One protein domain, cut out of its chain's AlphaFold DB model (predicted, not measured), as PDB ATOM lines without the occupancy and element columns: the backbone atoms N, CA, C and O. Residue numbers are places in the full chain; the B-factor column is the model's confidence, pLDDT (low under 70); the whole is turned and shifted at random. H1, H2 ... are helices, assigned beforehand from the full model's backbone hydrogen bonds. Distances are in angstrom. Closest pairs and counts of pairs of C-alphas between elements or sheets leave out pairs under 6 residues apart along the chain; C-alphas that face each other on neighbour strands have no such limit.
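What this domain is: This is residues 28 to 100 of the 108 residues of an uncharacterized protein of Steroidobacter agaridevorans (UniProt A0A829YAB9). Three short to medium helices, H2, H3 and H4, pack crosswise on one another, each about perpendicular to the other two, and a long helix, H1, joins them as an arm. The last part of H1 folds against H2 as a helical hairpin, while residues 28 to 35 at its other end stick out free of the body. The printed part has 73 residues with four named helices, H1, H2, H3 and H4 in that order, no named strand, and the class all helix. It is only just compact, close to loose, with a radius of gyration of the C-alphas of 13.0 A, and it is elongated, spanning 42 by 22 by 21 A.

Where its parts are: Find C-alpha 28 at (36.065, 2.210, 61.407); from there H1, residues 28 to 44, runs 24.8 A to C-alpha 44 at (21.180, 12.423, 78.375). Go on to Pro 50, where H2, residues 50 to 61, begins and runs 16.5 A. Next, look at Leu 73, where H3, residues 73 to 81, begins and runs 11.9 A. Last comes H4, residues 85 to 99, which runs 21.0 A to C-alpha 99 at (38.860, 27.213, 90.942).

How they stand to each other: Begin with H1 and H2, a hairpin: they touch, with the C-alphas of Gln 43 and Arg 53 closest at 4.2 A. They run opposite ways at a shallow tilt of 32 degrees, only just short of steep. H1 and H3 touch only at their ends, where the C-alphas of Ser 44 and Thr 81 are closest at 4.5 A. H2 touches H3 with residues 53 to 57 alone, closest at the C-alphas of Arg 53 and Thr 81, 6.0 A apart, and about perpendicular at 76 degrees. Residues 50 to 51 of H2 touch residues 87 to 91 of H4, closest at the C-alphas of Arg 51 and Glu 91, 6.6 A apart, and the helices are about perpendicular at 88 degrees. H4 touches H3 with residues 85 to 88 alone; the C-alphas of Ala 78 and Val 85 are closest at 5.9 A, and at 71 degrees the two are only just about perpendicular. H1 and H4 are apart. In H2, H3 and H4 every O i to N i+4 pair is within hydrogen-bond range; in H1 it is 12 of 13.

The domain as a whole: The C-alphas of Gln 30 and Val 100 are the two farthest apart, at 43.0 A. Without residues 28 to 35, the body spans 35 by 22 by 21 A. The printed part has no cut; the links H1 to H2 and H3 to H4 are tight, and the link H2 to H3, of 11 residues, is long. The mean pLDDT of the printed part is 94.5, and no printed residue is under 70.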
ATOM      1  N   ALA A  28      35.626   1.103  60.565       92.75
ATOM      2  CA  ALA A  28      36.065   2.210  61.407       92.75
ATOM      3  C   ALA A  28      35.027   3.350  61.474       92.75
ATOM      4  O   ALA A  28      34.908   4.028  62.491       92.75
ATOM      5  N   GLU A  29      34.272   3.602  60.403       93.50
ATOM      6  CA  GLU A  29      33.161   4.560  60.412       93.50
ATOM      7  C   GLU A  29      31.985   4.075  61.263       93.50
ATOM      8  O   GLU A  29      31.455   4.857  62.053       93.50
ATOM      9  N   GLN A  30      31.618   2.796  61.150       94.31
ATOM     10  CA  GLN A  30      30.569   2.180  61.965       94.31
ATOM     11  C   GLN A  30      30.926   2.200  63.453       94.31
ATOM     12  O   GLN A  30      30.106   2.608  64.270       94.31
ATOM     13  N   GLU A  31      32.164   1.855  63.806       93.69
ATOM     14  CA  GLU A  31      32.658   1.920  65.184       93.69
ATOM     15  C   GLU A  31      32.593   3.351  65.735       93.69
ATOM     16  O   GLU A  31      32.078   3.579  66.828       93.69
ATOM     17  N   ARG A  32      33.034   4.351  64.959       91.56
ATOM     18  CA  ARG A  32      32.932   5.768  65.357       91.56
ATOM     19  C   ARG A  32      31.493   6.257  65.472       91.56
ATOM     20  O   ARG A  32      31.237   7.190  66.232       91.56
ATOM     21  N   ALA A  33      30.575   5.724  64.671       91.81
ATOM     22  CA  ALA A  33      29.159   6.056  64.763       91.81
ATOM     23  C   ALA A  33      28.547   5.460  66.037       91.81
ATOM     24  O   ALA A  33      27.942   6.203  66.803       91.81
ATOM     25  N   ALA A  34      28.803   4.177  66.310       92.62
ATOM     26  CA  ALA A  34      28.322   3.487  67.504       92.62
ATOM     27  C   ALA A  34      28.848   4.127  68.801       92.62
ATOM     28  O   ALA A  34      28.089   4.343  69.742       92.62
ATOM     29  N   LEU A  35      30.132   4.505  68.840       91.31
ATOM     30  CA  LEU A  35      30.705   5.218  69.986       91.31
ATOM     31  C   LEU A  35      30.021   6.570  70.216       91.31
ATOM     32  O   LEU A  35      29.672   6.896  71.348       91.31
ATOM     33  N   ARG A  36      29.789   7.343  69.147       90.94
ATOM     34  CA  ARG A  36      29.091   8.631  69.254       90.94
ATOM     35  C   ARG A  36      27.649   8.470  69.721       90.94
ATOM     36  O   ARG A  36      27.193   9.280  70.517       90.94
ATOM     37  N   GLU A  37      26.939   7.456  69.239       92.88
ATOM     38  CA  GLU A  37      25.573   7.156  69.677       92.88
ATOM     39  C   GLU A  37      25.534   6.825  71.173       92.88
ATOM     40  O   GLU A  37      24.779   7.451  71.915       92.88
ATOM     41  N   SER A  38      26.436   5.959  71.641       92.25
ATOM     42  CA  SER A  38      26.562   5.633  73.065       92.25
ATOM     43  C   SER A  38      26.883   6.862  73.929       92.25
ATOM     44  O   SER A  38      26.278   7.054  74.983       92.25
ATOM     45  N   GLU A  39      27.779   7.750  73.487       92.19
ATOM     46  CA  GLU A  39      28.063   8.992  74.219       92.19
ATOM     47  C   GLU A  39      26.864   9.961  74.229       92.19
ATOM     48  O   GLU A  39      26.643  10.663  75.222       92.19
ATOM     49  N   LEU A  40      26.064  10.000  73.156       93.56
ATOM     50  CA  LEU A  40      24.835  10.800  73.090       93.56
ATOM     51  C   LEU A  40      23.742  10.264  74.031       93.56
ATOM     52  O   LEU A  40      23.017  11.044  74.660       93.56
ATOM     53  N   GLU A  41      23.629   8.946  74.168       94.81
ATOM     54  CA  GLU A  41      22.769   8.329  75.178       94.81
ATOM     55  C   GLU A  41      23.253   8.697  76.582       94.81
ATOM     56  O   GLU A  41      22.482   9.207  77.401       94.81
ATOM     57  N   ASP A  42      24.553   8.546  76.832       93.69
ATOM     58  CA  ASP A  42      25.159   8.815  78.127       93.69
ATOM     59  C   ASP A  42      25.024  10.279  78.575       93.69
ATOM     60  O   ASP A  42      24.715  10.521  79.745       93.69
ATOM     61  N   GLN A  43      25.198  11.267  77.683       95.19
ATOM     62  CA  GLN A  43      25.027  12.684  78.053       95.19
ATOM     63  C   GLN A  43      23.589  13.010  78.495       95.19
ATOM     64  O   GLN A  43      23.366  13.992  79.202       95.19
ATOM     65  N   SER A  44      22.602  12.210  78.075       94.38
ATOM     66  CA  SER A  44      21.180  12.423  78.375       94.38
ATOM     67  C   SER A  44      20.616  11.440  79.405       94.38
ATOM     68  O   SER A  44      19.451  11.563  79.802       94.38
ATOM     69  N   SER A  45      21.438  10.493  79.866       94.31
ATOM     70  CA  SER A  45      21.039   9.432  80.783       94.31
ATOM     71  C   SER A  45      20.661   9.988  82.162       94.31
ATOM     72  O   SER A  45      21.458  10.697  82.781       94.31
ATOM     73  N   PRO A  46      19.473   9.659  82.704       91.69
ATOM     74  CA  PRO A  46      19.053  10.120  84.026       91.69
ATOM     75  C   PRO A  46      19.792   9.422  85.176       91.69
ATOM     76  O   PRO A  46      19.721   9.895  86.304       91.69
ATOM     77  N   VAL A  47      20.483   8.311  84.901       94.44
ATOM     78  CA  VAL A  47      21.268   7.563  85.897       94.44
ATOM     79  C   VAL A  47      22.589   8.272  86.207       94.44
ATOM     80  O   VAL A  47      23.141   8.094  87.287       94.44
ATOM     81  N   LYS A  48      23.094   9.084  85.270       94.56
ATOM     82  CA  LYS A  48      24.347   9.820  85.441       94.56
ATOM     83  C   LYS A  48      24.125  11.135  86.169       94.56
ATOM     84  O   LYS A  48      23.151  11.858  85.925       94.56
ATOM     85  N   GLU A  49      25.095  11.478  87.002       96.38
ATOM     86  CA  GLU A  49      25.115  12.754  87.704       96.38
ATOM     87  C   GLU A  49      25.201  13.931  86.712       96.38
ATOM     88  O   GLU A  49      25.814  13.808  85.644       96.38
ATOM     89  N   PRO A  50      24.654  15.114  87.054       96.38
ATOM     90  CA  PRO A  50      24.714  16.293  86.189       96.38
ATOM     91  C   PRO A  50      26.129  16.633  85.714       96.38
ATOM     92  O   PRO A  50      26.335  16.958  84.547       96.38
ATOM     93  N   ARG A  51      27.119  16.498  86.604       96.62
ATOM     94  CA  ARG A  51      28.526  16.739  86.285       96.62
ATOM     95  C   ARG A  51      29.022  15.840  85.151       96.62
ATOM     96  O   ARG A  51      29.666  16.340  84.233       96.62
ATOM     97  N   GLU A  52      28.724  14.546  85.210       97.06
ATOM     98  CA  GLU A  52      29.173  13.573  84.208       97.06
ATOM     99  C   GLU A  52      28.540  13.861  82.848       97.06
ATOM    100  O   GLU A  52      29.234  13.911  81.838       97.06
ATOM    101  N   ARG A  53      27.236  14.143  82.820       98.12
ATOM    102  CA  ARG A  53      26.508  14.492  81.590       98.12
ATOM    103  C   ARG A  53      27.079  15.738  80.917       98.12
ATOM    104  O   ARG A  53      27.238  15.760  79.699       98.12
ATOM    105  N   ILE A  54      27.448  16.746  81.711       97.12
ATOM    106  CA  ILE A  54      28.123  17.954  81.219       97.12
ATOM    107  C   ILE A  54      29.525  17.619  80.699       97.12
ATOM    108  O   ILE A  54      29.893  18.094  79.633       97.12
ATOM    109  N   GLU A  55      30.313  16.799  81.403       97.19
ATOM    110  CA  GLU A  55      31.649  16.388  80.945       97.19
ATOM    111  C   GLU A  55      31.589  15.614  79.612       97.19
ATOM    112  O   GLU A  55      32.423  15.842  78.737       97.19
ATOM    113  N   ILE A  56      30.584  14.759  79.409       96.88
ATOM    114  CA  ILE A  56      30.376  14.044  78.137       96.88
ATOM    115  C   ILE A  56      29.989  15.019  77.024       96.88
ATOM    116  O   ILE A  56      30.581  14.979  75.945       96.88
ATOM    117  N   TRP A  57      29.070  15.947  77.301       97.31
ATOM    118  CA  TRP A  57      28.703  17.000  76.357       97.31
ATOM    119  C   TRP A  57      29.919  17.837  75.930       97.31
ATOM    120  O   TRP A  57      30.106  18.090  74.739       97.31
ATOM    121  N   GLU A  58      30.784  18.214  76.879       96.94
ATOM    122  CA  GLU A  58      32.024  18.952  76.606       96.94
ATOM    123  C   GLU A  58      32.960  18.184  75.663       96.94
ATOM    124  O   GLU A  58      33.529  18.783  74.750       96.94
ATOM    125  N   ARG A  59      33.109  16.864  75.850       95.69
ATOM    126  CA  ARG A  59      33.933  16.018  74.969       95.69
ATOM    127  C   ARG A  59      33.333  15.887  73.573       95.69
ATOM    128  O   ARG A  59      34.054  16.088  72.601       95.69
ATOM    129  N   LEU A  60      32.033  15.601  73.479       94.50
ATOM    130  CA  LEU A  60      31.324  15.435  72.205       94.50
ATOM    131  C   LEU A  60      31.374  16.695  71.335       94.50
ATOM    132  O   LEU A  60      31.462  16.599  70.112       94.50
ATOM    133  N   HIS A  61      31.332  17.870  71.964       95.38
ATOM    134  CA  HIS A  61      31.253  19.153  71.262       95.38
ATOM    135  C   HIS A  61      32.576  19.929  71.257       95.38
ATOM    136  O   HIS A  61      32.646  20.983  70.632       95.38
ATOM    137  N   ALA A  62      33.617  19.437  71.938       95.38
ATOM    138  CA  ALA A  62      34.894  20.127  72.143       95.38
ATOM    139  C   ALA A  62      34.746  21.554  72.723       95.38
ATOM    140  O   ALA A  62      35.525  22.459  72.419       95.38
ATOM    141  N   LEU A  63      33.743  21.755  73.579       96.19
ATOM    142  CA  LEU A  63      33.443  23.027  74.241       96.19
ATOM    143  C   LEU A  63      33.536  22.871  75.758       96.19
ATOM    144  O   LEU A  63      33.539  21.765  76.285       96.19
ATOM    145  N   ARG A  64      33.613  23.990  76.481       95.81
ATOM    146  CA  ARG A  64      33.544  24.015  77.949       95.81
ATOM    147  C   ARG A  64      32.236  24.630  78.405       95.81
ATOM    148  O   ARG A  64      31.725  25.532  77.743       95.81
ATOM    149  N   LEU A  65      31.744  24.194  79.564       95.69
ATOM    150  CA  LEU A  65      30.633  24.844  80.246       95.69
ATOM    151  C   LEU A  65      30.969  26.337  80.420       95.69
ATOM    152  O   LEU A  65      31.967  26.658  81.083       95.69
ATOM    153  N   PRO A  66      30.174  27.252  79.838       95.94
ATOM    154  CA  PRO A  66      30.385  28.681  80.015       95.94
ATOM    155  C   PRO A  66      30.357  29.046  81.498       95.94
ATOM    156  O   PRO A  66      29.620  28.438  82.269       95.94
ATOM    157  N   ARG A  67      31.132  30.051  81.913       93.44
ATOM    158  CA  ARG A  67      31.123  30.533  83.309       93.44
ATOM    159  C   ARG A  67      30.019  31.553  83.591       93.44
ATOM    160  O   ARG A  67      29.634  31.711  84.741       93.44
ATOM    161  N   SER A  68      29.545  32.249  82.557       93.31
ATOM    162  CA  SER A  68      28.462  33.225  82.688       93.31
ATOM    163  C   SER A  68      27.112  32.508  82.845       93.31
ATOM    164  O   SER A  68      26.822  31.619  82.036       93.31
ATOM    165  N   PRO A  69      26.288  32.865  83.847       92.38
ATOM    166  CA  PRO A  69      24.977  32.251  84.072       92.38
ATOM    167  C   PRO A  69      23.925  32.635  83.018       92.38
ATOM    168  O   PRO A  69      22.949  31.904  82.869       92.38
ATOM    169  N   ASP A  70      24.144  33.714  82.258       93.19
ATOM    170  CA  ASP A  70      23.216  34.217  81.227       93.19
ATOM    171  C   ASP A  70      23.625  33.794  79.802       93.19
ATOM    172  O   ASP A  70      23.151  34.326  78.797       93.19
ATOM    173  N   HIS A  71      24.560  32.849  79.683       96.25
ATOM    174  CA  HIS A  71      25.097  32.441  78.390       96.25
ATOM    175  C   HIS A  71      24.081  31.600  77.596       96.25
ATOM    176  O   HIS A  71      23.653  30.548  78.062       96.25
ATOM    177  N   LEU A  72      23.779  31.990  76.349       95.00
ATOM    178  CA  LEU A  72      22.784  31.327  75.477       95.00
ATOM    179  C   LEU A  72      23.002  29.811  75.316       95.00
ATOM    180  O   LEU A  72      22.056  29.029  75.242       95.00
ATOM    181  N   LEU A  73      24.265  29.383  75.297       95.81
ATOM    182  CA  LEU A  73      24.640  27.968  75.209       95.81
ATOM    183  C   LEU A  73      24.107  27.123  76.381       95.81
ATOM    184  O   LEU A  73      23.950  25.921  76.216       95.81
ATOM    185  N   LEU A  74      23.783  27.717  77.535       96.62
ATOM    186  CA  LEU A  74      23.200  26.983  78.663       96.62
ATOM    187  C   LEU A  74      21.841  26.379  78.315       96.62
ATOM    188  O   LEU A  74      21.550  25.273  78.759       96.62
ATOM    189  N   THR A  75      21.037  27.041  77.482       96.50
ATOM    190  CA  THR A  75      19.768  26.476  77.008       96.50
ATOM    191  C   THR A  75      20.013  25.254  76.124       96.50
ATOM    192  O   THR A  75      19.357  24.231  76.298       96.50
ATOM    193  N   VAL A  76      21.009  25.316  75.233       97.06
ATOM    194  CA  VAL A  76      21.386  24.190  74.361       97.06
ATOM    195  C   VAL A  76      21.911  23.014  75.186       97.06
ATOM    196  O   VAL A  76      21.468  21.881  74.992       97.06
ATOM    197  N   ILE A  77      22.804  23.287  76.141       97.38
ATOM    198  CA  ILE A  77      23.356  22.273  77.046       97.38
ATOM    199  C   ILE A  77      22.227  21.633  77.852       97.38
ATOM    200  O   ILE A  77      22.158  20.409  77.913       97.38
ATOM    201  N   ALA A  78      21.312  22.423  78.422       97.75
ATOM    202  CA  ALA A  78      20.178  21.928  79.200       97.75
ATOM    203  C   ALA A  78      19.315  20.956  78.383       97.75
ATOM    204  O   ALA A  78      19.030  19.846  78.832       97.75
ATOM    205  N   THR A  79      18.972  21.323  77.145       97.62
ATOM    206  CA  THR A  79      18.196  20.464  76.244       97.62
ATOM    207  C   THR A  79      18.932  19.171  75.897       97.62
ATOM    208  O   THR A  79      18.369  18.089  76.054       97.62
ATOM    209  N   GLN A  80      20.189  19.255  75.455       97.06
ATOM    210  CA  GLN A  80      20.937  18.089  74.968       97.06
ATOM    211  C   GLN A  80      21.337  17.131  76.089       97.06
ATOM    212  O   GLN A  80      21.309  15.915  75.909       97.06
ATOM    213  N   THR A  81      21.658  17.677  77.259       97.50
ATOM    214  CA  THR A  81      21.978  16.875  78.437       97.50
ATOM    215  C   THR A  81      20.744  16.459  79.212       97.50
ATOM    216  O   THR A  81      20.902  15.667  80.120       97.50
ATOM    217  N   ARG A  82      19.526  16.936  78.900       97.62
ATOM    218  CA  ARG A  82      18.297  16.777  79.715       97.62
ATOM    219  C   ARG A  82      18.450  17.245  81.174       97.62
ATOM    220  O   ARG A  82      17.887  16.642  82.091       97.62
ATOM    221  N   LEU A  83      19.248  18.283  81.398       97.38
ATOM    222  CA  LEU A  83      19.395  18.945  82.694       97.38
ATOM    223  C   LEU A  83      18.546  20.213  82.737       97.38
ATOM    224  O   LEU A  83      18.260  20.832  81.716       97.38
ATOM    225  N   THR A  84      18.163  20.632  83.934       97.12
ATOM    226  CA  THR A  84      17.556  21.952  84.134       97.12
ATOM    227  C   THR A  84      18.634  23.037  84.156       97.12
ATOM    228  O   THR A  84      19.773  22.792  84.560       97.12
ATOM    229  N   VAL A  85      18.276  24.274  83.797       96.19
ATOM    230  CA  VAL A  85      19.198  25.424  83.898       96.19
ATOM    231  C   VAL A  85      19.705  25.604  85.335       96.19
ATOM    232  O   VAL A  85      20.882  25.885  85.539       96.19
ATOM    233  N   ALA A  86      18.864  25.337  86.341       96.31
ATOM    234  CA  ALA A  86      19.256  25.380  87.749       96.31
ATOM    235  C   ALA A  86      20.370  24.371  88.092       96.31
ATOM    236  O   ALA A  86      21.295  24.710  88.831       96.31
ATOM    237  N   GLN A  87      20.319  23.157  87.529       97.00
ATOM    238  CA  GLN A  87      21.383  22.156  87.685       97.00
ATOM    239  C   GLN A  87      22.683  22.591  86.994       97.00
ATOM    240  O   GLN A  87      23.762  22.365  87.539       97.00
ATOM    241  N   LEU A  88      22.603  23.258  85.837       97.25
ATOM    242  CA  LEU A  88      23.789  23.816  85.177       97.25
ATOM    243  C   LEU A  88      24.415  24.951  85.993       97.25
ATOM    244  O   LEU A  88      25.633  24.988  86.156       97.25
ATOM    245  N   HIS A  89      23.598  25.852  86.541       97.19
ATOM    246  CA  HIS A  89      24.064  26.927  87.421       97.19
ATOM    247  C   HIS A  89      24.721  26.384  88.692       97.19
ATOM    248  O   HIS A  89      25.716  26.934  89.162       97.19
ATOM    249  N   GLU A  90      24.200  25.288  89.241       96.69
ATOM    250  CA  GLU A  90      24.824  24.599  90.369       96.69
ATOM    251  C   GLU A  90      26.212  24.061  90.008       96.69
ATOM    252  O   GLU A  90      27.175  24.301  90.738       96.69
ATOM    253  N   GLU A  91      26.361  23.426  88.846       96.75
ATOM    254  CA  GLU A  91      27.671  22.970  88.376       96.75
ATOM    255  C   GLU A  91      28.633  24.141  88.104       96.75
ATOM    256  O   GLU A  91      29.814  24.068  88.457       96.75
ATOM    257  N   GLN A  92      28.153  25.261  87.551       96.38
ATOM    258  CA  GLN A  92      28.959  26.478  87.401       96.38
ATOM    259  C   GLN A  92      29.493  26.961  88.757       96.38
ATOM    260  O   GLN A  92      30.697  27.197  88.889       96.38
ATOM    261  N   ARG A  93      28.632  27.052  89.784       95.50
ATOM    262  CA  ARG A  93      29.031  27.445  91.149       95.50
ATOM    263  C   ARG A  93      30.073  26.494  91.730       95.50
ATOM    264  O   ARG A  93      31.096  26.954  92.235       95.50
ATOM    265  N   ARG A  94      29.863  25.179  91.601       94.25
ATOM    266  CA  ARG A  94      30.814  24.152  92.064       94.25
ATOM    267  C   ARG A  94      32.188  24.309  91.417       94.25
ATOM    268  O   ARG A  94      33.212  24.225  92.096       94.25
ATOM    269  N   ARG A  95      32.231  24.581  90.110       93.62
ATOM    270  CA  ARG A  95      33.488  24.778  89.371       93.62
ATOM    271  C   ARG A  95      34.198  26.072  89.753       93.62
ATOM    272  O   ARG A  95      35.424  26.063  89.850       93.62
ATOM    273  N   VAL A  96      33.459  27.156  89.997       90.50
ATOM    274  CA  VAL A  96      34.029  28.412  90.507       90.50
ATOM    275  C   VAL A  96      34.623  28.194  91.897       90.50
ATOM    276  O   VAL A  96      35.789  28.518  92.096       90.50
ATOM    277  N   ALA A  97      33.884  27.561  92.814       88.75
ATOM    278  CA  ALA A  97      34.362  27.259  94.163       88.75
ATOM    279  C   ALA A  97      35.645  26.408  94.157       88.75
ATOM    280  O   ALA A  97      36.566  26.683  94.917       88.75
ATOM    281  N   ARG A  98      35.750  25.423  93.253       86.19
ATOM    282  CA  ARG A  98      36.971  24.615  93.076       86.19
ATOM    283  C   ARG A  98      38.136  25.394  92.452       86.19
ATOM    284  O   ARG A  98      39.288  25.033  92.660       86.19
ATOM    285  N   SER A  99      37.847  26.410  91.639       80.56
ATOM    286  CA  SER A  99      38.860  27.213  90.942       80.56
ATOM    287  C   SER A  99      39.454  28.322  91.807       80.56
ATOM    288  O   SER A  99      40.480  28.879  91.415       80.56
ATOM    289  N   VAL A 100      38.821  28.679  92.926       75.81
ATOM    290  CA  VAL A 100      39.381  29.625  93.895       75.81
ATOM    291  C   VAL A 100      40.353  28.844  94.785       75.81
ATOM    292  O   VAL A 100      39.897  28.013  95.573       75.81
TER     293      VAL A 100